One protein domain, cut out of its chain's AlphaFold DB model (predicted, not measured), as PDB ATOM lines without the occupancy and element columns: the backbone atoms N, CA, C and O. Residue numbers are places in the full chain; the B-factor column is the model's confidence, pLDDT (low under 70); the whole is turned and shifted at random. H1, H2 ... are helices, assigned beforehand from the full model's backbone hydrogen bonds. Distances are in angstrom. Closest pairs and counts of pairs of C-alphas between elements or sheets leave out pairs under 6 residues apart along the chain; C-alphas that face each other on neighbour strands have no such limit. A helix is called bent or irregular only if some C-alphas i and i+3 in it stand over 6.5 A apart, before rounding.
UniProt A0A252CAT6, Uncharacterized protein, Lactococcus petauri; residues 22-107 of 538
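AT A GLANCE: This is residues 22 to 107 of the 538 residues of an uncharacterized protein of Lactococcus petauri (UniProt A0A252CAT6). Short helices gather round the longest one, H4: H2, H3 and H5 cross it, while H1 lies side by side with it. H6 sits beyond, near the end of H4, and H6 and H1 lie farthest from the middle. The 86 printed residues hold six named helices, H1 to H6 in chain order, and no named strand: all helix, with mostly crossed packing. The whole is compact, with a radius of gyration of the C-alphas of 12.1 A and spans of 35 by 27 by 18 A.

HOW THE PARTS SIT: The hub is H4, residues 63 to 77. H2, residues 40 to 45, touches it, closest at the C-alphas of Ala 40 and Ala 73, 4.3 A, only just about perpendicular at 73 degrees. H1, residues 22 to 29, touches H4 at a shallow tilt of 27 degrees, opposite ways; the C-alphas of Ile 28 and Ala 69 are closest, 6.9 A. H3, residues 47 to 56, touches H4 at a steep tilt of 56 degrees, with the C-alphas of Tyr 51 and Leu 66 closest, 6.8 A. H5, residues 81 to 90, touches residues 70 to 75 alone of H4, closest at the C-alphas of Ser 74 and Ser 81, 5.1 A. H5 also touches H3, about perpendicular at 82 degrees, with the C-alphas of Tyr 48 and Phe 88 closest, 4.0 A. H6, residues 96 to 106, only just touches H4, through Leu 77 alone, with 3 pairs of C-alphas within 8 A; the closest are those of Leu 77 and Ser 103, 6.4 A. H1 and H6 are apart. Every O i to N i+4 pair is within hydrogen-bond range in H1, H2 and H6, against 4 of 6 in H3, 9 of 11 in H4 and 5 of 6 in H5.

IN THESE COORDINATES: H4 is 21.8 A long, H6 15.5 A, H5 14.3 A, H3 13.3 A, H1 10.2 A and H2 8.7 A. H3 and H4 are irregular: C-alphas 48 and 51 are 8.6 A apart, C-alphas 64 and 67 7.4 A. H1 begins at C-alpha 22 (120.457, 188.801, 269.951), and H6 ends at C-alpha 106 (115.600, 190.119, 248.691).

THE WHOLE: The C-alphas farthest apart, of Lys 34 and Thr 105, are 35.7 A apart. The printed part has no cut and no long link. Mean pLDDT of the printed part is 84.9; residues 34 to 35 and 106 to 107 are under 70.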
ATOM      1  N   LEU A  22     119.693 189.258 268.782       83.12
ATOM      2  CA  LEU A  22     120.457 188.801 269.951       83.12
ATOM      3  C   LEU A  22     119.790 187.629 270.692       83.12
ATOM      4  O   LEU A  22     120.486 186.754 271.209       83.12
ATOM      5  N   GLY A  23     118.455 187.585 270.734       81.25
ATOM      6  CA  GLY A  23     117.704 186.491 271.357       81.25
ATOM      7  C   GLY A  23     117.924 185.142 270.666       81.25
ATOM      8  O   GLY A  23     118.202 184.149 271.340       81.25
ATOM      9  N   GLN A  24     117.866 185.108 269.331       83.38
ATOM     10  CA  GLN A  24     118.130 183.902 268.536       83.38
ATOM     11  C   GLN A  24     119.608 183.500 268.616       83.38
ATOM     12  O   GLN A  24     119.922 182.336 268.878       83.38
ATOM     13  N   LYS A  25     120.519 184.482 268.534       86.88
ATOM     14  CA  LYS A  25     121.963 184.265 268.708       86.88
ATOM     15  C   LYS A  25     122.277 183.567 270.034       86.88
ATOM     16  O   LYS A  25     123.043 182.606 270.073       86.88
ATOM     17  N   GLN A  26     121.640 183.995 271.128       84.38
ATOM     18  CA  GLN A  26     121.798 183.369 272.446       84.38
ATOM     19  C   GLN A  26     121.258 181.932 272.501       84.38
ATOM     20  O   GLN A  26     121.822 181.102 273.216       84.38
ATOM     21  N   GLN A  27     120.175 181.616 271.786       85.38
ATOM     22  CA  GLN A  27     119.625 180.255 271.750       85.38
ATOM     23  C   GLN A  27     120.571 179.274 271.053       85.38
ATOM     24  O   GLN A  27     120.739 178.153 271.539       85.38
ATOM     25  N   ILE A  28     121.216 179.705 269.967       86.25
ATOM     26  CA  ILE A  28     122.242 178.921 269.269       86.25
ATOM     27  C   ILE A  28     123.486 178.794 270.158       86.25
ATOM     28  O   ILE A  28     123.935 177.682 270.424       86.25
ATOM     29  N   ALA A  29     123.973 179.904 270.723       85.94
ATOM     30  CA  ALA A  29     125.162 179.922 271.581       85.94
ATOM     31  C   ALA A  29     125.045 179.005 272.813       85.94
ATOM     32  O   ALA A  29     126.017 178.361 273.193       85.94
ATOM     33  N   LYS A  30     123.853 178.876 273.419       85.25
ATOM     34  CA  LYS A  30     123.608 177.964 274.558       85.25
ATOM     35  C   LYS A  30     123.892 176.490 274.254       85.25
ATOM     36  O   LYS A  30     124.063 175.711 275.187       85.25
ATOM     37  N   LYS A  31     123.869 176.102 272.979       85.69
ATOM     38  CA  LYS A  31     124.085 174.727 272.516       85.69
ATOM     39  C   LYS A  31     125.500 174.508 271.951       85.69
ATOM     40  O   LYS A  31     125.791 173.406 271.490       85.69
ATOM     41  N   LEU A  32     126.351 175.536 271.998       85.81
ATOM     42  CA  LEU A  32     127.768 175.512 271.625       85.81
ATOM     43  C   LEU A  32     128.657 175.538 272.880       85.81
ATOM     44  O   LEU A  32     128.164 175.596 274.012       85.81
ATOM     45  N   ASN A  33     129.979 175.508 272.694       80.56
ATOM     46  CA  ASN A  33     130.919 175.697 273.797       80.56
ATOM     47  C   ASN A  33     130.809 177.120 274.390       80.56
ATOM     48  O   ASN A  33     130.514 178.076 273.674       80.56
ATOM     49  N   LYS A  34     131.072 177.287 275.696       64.88
ATOM     50  CA  LYS A  34     130.897 178.569 276.418       64.88
ATOM     51  C   LYS A  34     131.743 179.719 275.861       64.88
ATOM     52  O   LYS A  34     131.354 180.873 276.027       64.88
ATOM     53  N   ASP A  35     132.848 179.391 275.200       69.56
ATOM     54  CA  ASP A  35     133.789 180.351 274.618       69.56
ATOM     55  C   ASP A  35     133.626 180.505 273.091       69.56
ATOM     56  O   ASP A  35     134.405 181.211 272.454       69.56
ATOM     57  N   ALA A  36     132.626 179.853 272.480       72.75
ATOM     58  CA  ALA A  36     132.409 179.902 271.037       72.75
ATOM     59  C   ALA A  36     131.938 181.297 270.582       72.75
ATOM     60  O   ALA A  36     130.928 181.817 271.062       72.75
ATOM     61  N   GLN A  37     132.646 181.883 269.612       79.25
ATOM     62  CA  GLN A  37     132.256 183.129 268.948       79.25
ATOM     63  C   GLN A  37     131.869 182.852 267.496       79.25
ATOM     64  O   GLN A  37     132.630 182.244 266.750       79.25
ATOM     65  N   PHE A  38     130.687 183.319 267.096       87.12
ATOM     66  CA  PHE A  38     130.203 183.256 265.719       87.12
ATOM     67  C   PHE A  38     129.367 184.501 265.388       87.12
ATOM     68  O   PHE A  38     128.842 185.181 266.283       87.12
ATOM     69  N   THR A  39     129.241 184.794 264.096       87.56
ATOM     70  CA  THR A  39     128.357 185.826 263.537       87.56
ATOM     71  C   THR A  39     127.469 185.205 262.463       87.56
ATOM     72  O   THR A  39     127.798 184.153 261.917       87.56
ATOM     73  N   ALA A  40     126.347 185.838 262.131       87.94
ATOM     74  CA  ALA A  40     125.508 185.426 261.006       87.94
ATOM     75  C   ALA A  40     126.321 185.350 259.703       87.94
ATOM     76  O   ALA A  40     126.207 184.375 258.963       87.94
ATOM     77  N   LEU A  41     127.231 186.308 259.481       88.81
ATOM     78  CA  LEU A  41     128.140 186.290 258.336       88.81
ATOM     79  C   LEU A  41     129.119 185.105 258.369       88.81
ATOM     80  O   LEU A  41     129.369 184.491 257.332       88.81
ATOM     81  N   SER A  42     129.668 184.750 259.537       89.38
ATOM     82  CA  SER A  42     130.553 183.584 259.645       89.38
ATOM     83  C   SER A  42     129.788 182.280 259.423       89.38
ATOM     84  O   SER A  42     130.312 181.376 258.783       89.38
ATOM     85  N   LEU A  43     128.538 182.183 259.878       90.56
ATOM     86  CA  LEU A  43     127.673 181.034 259.613       90.56
ATOM     87  C   LEU A  43     127.348 180.897 258.117       90.56
ATOM     88  O   LEU A  43     127.479 179.805 257.574       90.56
ATOM     89  N   ALA A  44     127.011 181.992 257.431       89.94
ATOM     90  CA  ALA A  44     126.727 181.974 255.996       89.94
ATOM     91  C   ALA A  44     127.958 181.600 255.148       89.94
ATOM     92  O   ALA A  44     127.864 180.743 254.271       89.94
ATOM     93  N   LYS A  45     129.136 182.171 255.440       90.62
ATOM     94  CA  LYS A  45     130.387 181.843 254.725       90.62
ATOM     95  C   LYS A  45     130.792 180.375 254.879       90.62
ATOM     96  O   LYS A  45     131.347 179.788 253.954       90.62
ATOM     97  N   ASN A  46     130.505 179.783 256.038       91.75
ATOM     98  CA  ASN A  46     130.817 178.386 256.337       91.75
ATOM     99  C   ASN A  46     129.634 177.435 256.066       91.75
ATOM    100  O   ASN A  46     129.725 176.254 256.396       91.75
ATOM    101  N   ALA A  47     128.551 177.903 255.426       91.12
ATOM    102  CA  ALA A  47     127.359 177.096 255.162       91.12
ATOM    103  C   ALA A  47     127.674 175.813 254.376       91.12
ATOM    104  O   ALA A  47     127.129 174.758 254.684       91.12
ATOM    105  N   TYR A  48     128.621 175.862 253.436       91.25
ATOM    106  CA  TYR A  48     129.033 174.694 252.652       91.25
ATOM    107  C   TYR A  48     129.579 173.527 253.487       91.25
ATOM    108  O   TYR A  48     129.401 172.381 253.103       91.25
ATOM    109  N   HIS A  49     130.180 173.789 254.650       91.69
ATOM    110  CA  HIS A  49     130.694 172.763 255.569       91.69
ATOM    111  C   HIS A  49     130.126 172.951 256.980       91.69
ATOM    112  O   HIS A  49     130.787 172.709 257.991       91.69
ATOM    113  N   MET A  50     128.872 173.399 257.056       89.56
ATOM    114  CA  MET A  50     128.259 173.865 258.297       89.56
ATOM    115  C   MET A  50     128.270 172.822 259.418       89.56
ATOM    116  O   MET A  50     128.369 173.177 260.590       89.56
ATOM    117  N   TYR A  51     128.182 171.536 259.070       88.00
ATOM    118  CA  TYR A  51     128.268 170.445 260.037       88.00
ATOM    119  C   TYR A  51     129.612 170.467 260.784       88.00
ATOM    120  O   TYR A  51     129.629 170.586 262.010       88.00
ATOM    121  N   ASP A  52     130.718 170.447 260.036       89.06
ATOM    122  CA  ASP A  52     132.080 170.468 260.578       89.06
ATOM    123  C   ASP A  52     132.367 171.793 261.293       89.06
ATOM    124  O   ASP A  52     133.014 171.830 262.340       89.06
ATOM    125  N   TYR A  53     131.835 172.901 260.764       91.25
ATOM    126  CA  TYR A  53     131.975 174.212 261.388       91.25
ATOM    127  C   TYR A  53     131.287 174.263 262.760       91.25
ATOM    128  O   TYR A  53     131.899 174.688 263.740       91.25
ATOM    129  N   LEU A  54     130.051 173.768 262.879       89.88
ATOM    130  CA  LEU A  54     129.337 173.692 264.159       89.88
ATOM    131  C   LEU A  54     130.012 172.726 265.144       89.88
ATOM    132  O   LEU A  54     130.079 173.025 266.338       89.88
ATOM    133  N   GLU A  55     130.546 171.601 264.664       88.50
ATOM    134  CA  GLU A  55     131.347 170.683 265.482       88.50
ATOM    135  C   GLU A  55     132.616 171.372 266.010       88.50
ATOM    136  O   GLU A  55     132.913 171.284 267.202       88.50
ATOM    137  N   SER A  56     133.303 172.161 265.174       87.81
ATOM    138  CA  SER A  56     134.482 172.944 265.578       87.81
ATOM    139  C   SER A  56     134.170 174.008 266.640       87.81
ATOM    140  O   SER A  56     135.015 174.323 267.479       87.81
ATOM    141  N   LEU A  57     132.929 174.511 266.667       87.38
ATOM    142  CA  LEU A  57     132.410 175.418 267.698       87.38
ATOM    143  C   LEU A  57     131.945 174.681 268.976       87.38
ATOM    144  O   LEU A  57     131.474 175.309 269.930       87.38
ATOM    145  N   GLY A  58     132.090 173.353 269.024       85.19
ATOM    146  CA  GLY A  58     131.783 172.508 270.179       85.19
ATOM    147  C   GLY A  58     130.310 172.117 270.306       85.19
ATOM    148  O   GLY A  58     129.821 171.930 271.422       85.19
ATOM    149  N   ALA A  59     129.579 172.020 269.192       87.62
ATOM    150  CA  ALA A  59     128.213 171.508 269.188       87.62
ATOM    151  C   ALA A  59     128.167 169.998 269.493       87.62
ATOM    152  O   ALA A  59     128.662 169.185 268.721       87.62
ATOM    153  N   ASN A  60     127.465 169.600 270.562       81.88
ATOM    154  CA  ASN A  60     127.259 168.179 270.899       81.88
ATOM    155  C   ASN A  60     126.306 167.444 269.930       81.88
ATOM    156  O   ASN A  60     126.295 166.217 269.881       81.88
ATOM    157  N   ASN A  61     125.456 168.180 269.205       85.75
ATOM    158  CA  ASN A  61     124.568 167.648 268.167       85.75
ATOM    159  C   ASN A  61     124.457 168.661 267.009       85.75
ATOM    160  O   ASN A  61     123.494 169.439 266.979       85.75
ATOM    161  N   PRO A  62     125.432 168.678 266.078       85.25
ATOM    162  CA  PRO A  62     125.451 169.617 264.954       85.25
ATOM    163  C   PRO A  62     124.198 169.517 264.069       85.25
ATOM    164  O   PRO A  62     123.627 170.539 263.695       85.25
ATOM    165  N   ASN A  63     123.681 168.305 263.831       83.38
ATOM    166  CA  ASN A  63     122.459 168.083 263.041       83.38
ATOM    167  C   ASN A  63     121.228 168.782 263.632       83.38
ATOM    168  O   ASN A  63     120.417 169.343 262.900       83.38
ATOM    169  N   GLY A  64     121.091 168.781 264.961       81.00
ATOM    170  CA  GLY A  64     119.987 169.459 265.648       81.00
ATOM    171  C   GLY A  64     120.097 170.989 265.668       81.00
ATOM    172  O   GLY A  64     119.164 171.660 266.113       81.00
ATOM    173  N   LEU A  65     121.235 171.537 265.237       86.44
ATOM    174  CA  LEU A  65     121.528 172.970 265.190       86.44
ATOM    175  C   LEU A  65     121.614 173.528 263.773       86.44
ATOM    176  O   LEU A  65     121.443 174.731 263.602       86.44
ATOM    177  N   LEU A  66     121.854 172.664 262.787       86.38
ATOM    178  CA  LEU A  66     122.102 173.021 261.397       86.38
ATOM    179  C   LEU A  66     121.056 174.000 260.852       86.38
ATOM    180  O   LEU A  66     121.397 175.116 260.478       86.38
ATOM    181  N   ILE A  67     119.783 173.600 260.871       85.88
ATOM    182  CA  ILE A  67     118.683 174.405 260.324       85.88
ATOM    183  C   ILE A  67     118.557 175.735 261.069       85.88
ATOM    184  O   ILE A  67     118.545 176.784 260.444       85.88
ATOM    185  N   ALA A  68     118.592 175.710 262.403       87.19
ATOM    186  CA  ALA A  68     118.490 176.925 263.210       87.19
ATOM    187  C   ALA A  68     119.632 177.921 262.942       87.19
ATOM    188  O   ALA A  68     119.423 179.127 263.008       87.19
ATOM    189  N   ALA A  69     120.838 177.430 262.654       88.94
ATOM    190  CA  ALA A  69     121.985 178.277 262.363       88.94
ATOM    191  C   ALA A  69     121.943 178.863 260.940       88.94
ATOM    192  O   ALA A  69     122.328 180.017 260.754       88.94
ATOM    193  N   LEU A  70     121.445 178.099 259.962       89.12
ATOM    194  CA  LEU A  70     121.221 178.580 258.595       89.12
ATOM    195  C   LEU A  70     120.069 179.595 258.538       89.12
ATOM    196  O   LEU A  70     120.219 180.642 257.914       89.12
ATOM    197  N   ASP A  71     118.966 179.326 259.238       88.12
ATOM    198  CA  ASP A  71     117.811 180.227 259.316       88.12
ATOM    199  C   ASP A  71     118.177 181.533 260.034       88.12
ATOM    200  O   ASP A  71     117.868 182.612 259.539       88.12
ATOM    201  N   TYR A  72     118.938 181.462 261.134       90.50
ATOM    202  CA  TYR A  72     119.473 182.656 261.796       90.50
ATOM    203  C   TYR A  72     120.353 183.488 260.856       90.50
ATOM    204  O   TYR A  72     120.218 184.707 260.801       90.50
ATOM    205  N   ALA A  73     121.251 182.850 260.097       89.75
ATOM    206  CA  ALA A  73     122.082 183.566 259.136       89.75
ATOM    207  C   ALA A  73     121.233 184.224 258.034       89.75
ATOM    208  O   ALA A  73     121.488 185.365 257.664       89.75
ATOM    209  N   SER A  74     120.201 183.528 257.556       88.38
ATOM    210  CA  SER A  74     119.266 184.012 256.538       88.38
ATOM    211  C   SER A  74     118.474 185.229 257.013       88.38
ATOM    212  O   SER A  74     118.476 186.253 256.329       88.38
ATOM    213  N   GLU A  75     117.865 185.154 258.197       86.00
ATOM    214  CA  GLU A  75     117.063 186.241 258.766       86.00
ATOM    215  C   GLU A  75     117.912 187.481 259.066       86.00
ATOM    216  O   GLU A  75     117.536 188.593 258.701       86.00
ATOM    217  N   VAL A  76     119.087 187.300 259.673       86.50
ATOM    218  CA  VAL A  76     119.970 188.410 260.057       86.50
ATOM    219  C   VAL A  76     120.584 189.110 258.846       86.50
ATOM    220  O   VAL A  76     120.741 190.329 258.849       86.50
ATOM    221  N   LEU A  77     120.961 188.352 257.813       86.00
ATOM    222  CA  LEU A  77     121.573 188.904 256.603       86.00
ATOM    223  C   LEU A  77     120.528 189.378 255.585       86.00
ATOM    224  O   LEU A  77     120.899 189.982 254.583       86.00
ATOM    225  N   GLY A  78     119.235 189.131 255.826       81.69
ATOM    226  CA  GLY A  78     118.156 189.532 254.925       81.69
ATOM    227  C   GLY A  78     118.209 188.823 253.569       81.69
ATOM    228  O   GLY A  78     117.918 189.437 252.546       81.69
ATOM    229  N   VAL A  79     118.611 187.551 253.547       86.94
ATOM    230  CA  VAL A  79     118.676 186.715 252.333       86.94
ATOM    231  C   VAL A  79     117.724 185.525 252.458       86.94
ATOM    232  O   VAL A  79     117.487 185.070 253.576       86.94
ATOM    233  N   PRO A  80     117.191 184.960 251.359       83.00
ATOM    234  CA  PRO A  80     116.330 183.782 251.425       83.00
ATOM    235  C   PRO A  80     117.058 182.588 252.048       83.00
ATOM    236  O   PRO A  80     118.220 182.334 251.730       83.00
ATOM    237  N   SER A  81     116.374 181.799 252.877       82.19
ATOM    238  CA  SER A  81     116.977 180.616 253.515       82.19
ATOM    239  C   SER A  81     117.476 179.604 252.486       82.19
ATOM    240  O   SER A  81     118.527 178.993 252.671       82.19
ATOM    241  N   THR A  82     116.791 179.509 251.345       83.44
ATOM    242  CA  THR A  82     117.193 178.688 250.200       83.44
ATOM    243  C   THR A  82     118.556 179.082 249.631       83.44
ATOM    244  O   THR A  82     119.282 178.197 249.200       83.44
ATOM    245  N   PHE A  83     118.941 180.363 249.673       87.19
ATOM    246  CA  PHE A  83     120.230 180.842 249.157       87.19
ATOM    247  C   PHE A  83     121.410 180.304 249.983       87.19
ATOM    248  O   PHE A  83     122.379 179.781 249.441       87.19
ATOM    249  N   ILE A  84     121.308 180.364 251.315       88.00
ATOM    250  CA  ILE A  84     122.352 179.832 252.206       88.00
ATOM    251  C   ILE A  84     122.309 178.297 252.235       88.00
ATOM    252  O   ILE A  84     123.349 177.640 252.257       88.00
ATOM    253  N   GLN A  85     121.115 177.701 252.203       86.81
ATOM    254  CA  GLN A  85     120.966 176.246 252.148       86.81
ATOM    255  C   GLN A  85     121.543 175.660 250.856       86.81
ATOM    256  O   GLN A  85     122.121 174.577 250.899       86.81
ATOM    257  N   GLU A  86     121.437 176.356 249.723       86.94
ATOM    258  CA  GLU A  86     122.036 175.912 248.464       86.94
ATOM    259  C   GLU A  86     123.546 175.718 248.611       86.94
ATOM    260  O   GLU A  86     124.031 174.649 248.264       86.94
ATOM    261  N   SER A  87     124.257 176.650 249.260       88.38
ATOM    262  CA  SER A  87     125.685 176.504 249.590       88.38
ATOM    263  C   SER A  87     125.995 175.213 250.359       88.38
ATOM    264  O   SER A  87     126.975 174.533 250.050       88.38
ATOM    265  N   PHE A  88     125.142 174.836 251.318       88.12
ATOM    266  CA  PHE A  88     125.262 173.573 252.053       88.12
ATOM    267  C   PHE A  88     125.039 172.350 251.146       88.12
ATOM    268  O   PHE A  88     125.808 171.390 251.202       88.12
ATOM    269  N   TRP A  89     124.025 172.374 250.281       84.69
ATOM    270  CA  TRP A  89     123.705 171.246 249.397       84.69
ATOM    271  C   TRP A  89     124.726 171.047 248.277       84.69
ATOM    272  O   TRP A  89     125.076 169.912 247.954       84.69
ATOM    273  N   THR A  90     125.206 172.136 247.684       86.38
ATOM    274  CA  THR A  90     126.163 172.123 246.569       86.38
ATOM    275  C   THR A  90     127.613 172.062 247.035       86.38
ATOM    276  O   THR A  90     128.503 171.867 246.209       86.38
ATOM    277  N   GLN A  91     127.858 172.215 248.344       83.56
ATOM    278  CA  GLN A  91     129.193 172.266 248.944       83.56
ATOM    279  C   GLN A  91     130.062 173.400 248.359       83.56
ATOM    280  O   GLN A  91     131.286 173.288 248.280       83.56
ATOM    281  N   SER A  92     129.438 174.513 247.955       87.50
ATOM    282  CA  SER A  92     130.124 175.687 247.399       87.50
ATOM    283  C   SER A  92     130.186 176.832 248.405       87.50
ATOM    284  O   SER A  92     129.152 177.248 248.924       87.50
ATOM    285  N   SER A  93     131.375 177.387 248.660       88.38
ATOM    286  CA  SER A  93     131.537 178.522 249.579       88.38
ATOM    287  C   SER A  93     130.903 179.801 249.035       88.38
ATOM    288  O   SER A  93     131.151 180.145 247.881       88.38
ATOM    289  N   LEU A  94     130.195 180.539 249.890       88.56
ATOM    290  CA  LEU A  94     129.680 181.872 249.576       88.56
ATOM    291  C   LEU A  94     130.699 182.952 249.944       88.56
ATOM    292  O   LEU A  94     131.276 182.931 251.039       88.56
ATOM    293  N   LYS A  95     130.894 183.920 249.048       88.12
ATOM    294  CA  LYS A  95     131.667 185.135 249.338       88.12
ATOM    295  C   LYS A  95     130.801 186.189 250.023       88.12
ATOM    296  O   LYS A  95     129.578 186.165 249.944       88.12
ATOM    297  N   GLU A  96     131.446 187.131 250.705       84.19
ATOM    298  CA  GLU A  96     130.738 188.217 251.394       84.19
ATOM    299  C   GLU A  96     129.971 189.113 250.423       84.19
ATOM    300  O   GLU A  96     128.833 189.482 250.700       84.19
ATOM    301  N   GLU A  97     130.578 189.406 249.276       80.75
ATOM    302  CA  GLU A  97     129.992 190.230 248.226       80.75
ATOM    303  C   GLU A  97     128.728 189.575 247.646       80.75
ATOM    304  O   GLU A  97     127.710 190.239 247.491       80.75
ATOM    305  N   GLU A  98     128.756 188.257 247.422       84.19
ATOM    306  CA  GLU A  98     127.617 187.475 246.909       84.19
ATOM    307  C   GLU A  98     126.438 187.480 247.897       84.19
ATOM    308  O   GLU A  98     125.279 187.616 247.506       84.19
ATOM    309  N   ILE A  99     126.735 187.376 249.196       86.50
ATOM    310  CA  ILE A  99     125.736 187.455 250.269       86.50
ATOM    311  C   ILE A  99     125.142 188.869 250.343       86.50
ATOM    312  O   ILE A  99     123.931 189.024 250.511       86.50
ATOM    313  N   TYR A 100     125.972 189.903 250.199       81.44
ATOM    314  CA  TYR A 100     125.521 191.292 250.231       81.44
ATOM    315  C   TYR A 100     124.639 191.640 249.023       81.44
ATOM    316  O   TYR A 100     123.561 192.205 249.203       81.44
ATOM    317  N   GLU A 101     125.020 191.240 247.808       79.88
ATOM    318  CA  GLU A 101     124.202 191.431 246.599       79.88
ATOM    319  C   GLU A 101     122.857 190.698 246.681       79.88
ATOM    320  O   GLU A 101     121.811 191.262 246.337       79.88
ATOM    321  N   ALA A 102     122.854 189.473 247.214       80.75
ATOM    322  CA  ALA A 102     121.617 188.758 247.494       80.75
ATOM    323  C   ALA A 102     120.746 189.535 248.499       80.75
ATOM    324  O   ALA A 102     119.547 189.689 248.278       80.75
ATOM    325  N   SER A 103     121.331 190.099 249.560       81.06
ATOM    326  CA  SER A 103     120.561 190.849 250.563       81.06
ATOM    327  C   SER A 103     119.880 192.095 249.989       81.06
ATOM    328  O   SER A 103     118.754 192.403 250.371       81.06
ATOM    329  N   LEU A 104     120.515 192.773 249.026       71.19
ATOM    330  CA  LEU A 104     119.929 193.919 248.321       71.19
ATOM    331  C   LEU A 104     118.752 193.509 247.430       71.19
ATOM    332  O   LEU A 104     117.818 194.281 247.257       71.19
ATOM    333  N   THR A 105     118.791 192.297 246.876       70.75
ATOM    334  CA  THR A 105     117.749 191.781 245.977       70.75
ATOM    335  C   THR A 105     116.500 191.332 246.740       70.75
ATOM    336  O   THR A 105     115.385 191.454 246.235       70.75
ATOM    337  N   TYR A 106     116.673 190.790 247.949       65.38
ATOM    338  CA  TYR A 106     115.600 190.119 248.691       65.38
ATOM    339  C   TYR A 106     115.110 190.873 249.929       65.38
ATOM    340  O   TYR A 106     114.031 190.551 250.430       65.38
ATOM    341  N   ASN A 107     115.845 191.885 250.400       65.25
ATOM    342  CA  ASN A 107     115.404 192.762 251.475       65.25
ATOM    343  C   ASN A 107     115.316 194.227 250.996       65.25
ATOM    344  O   ASN A 107     116.333 194.932 250.985       65.25
TER     345      ASN A 107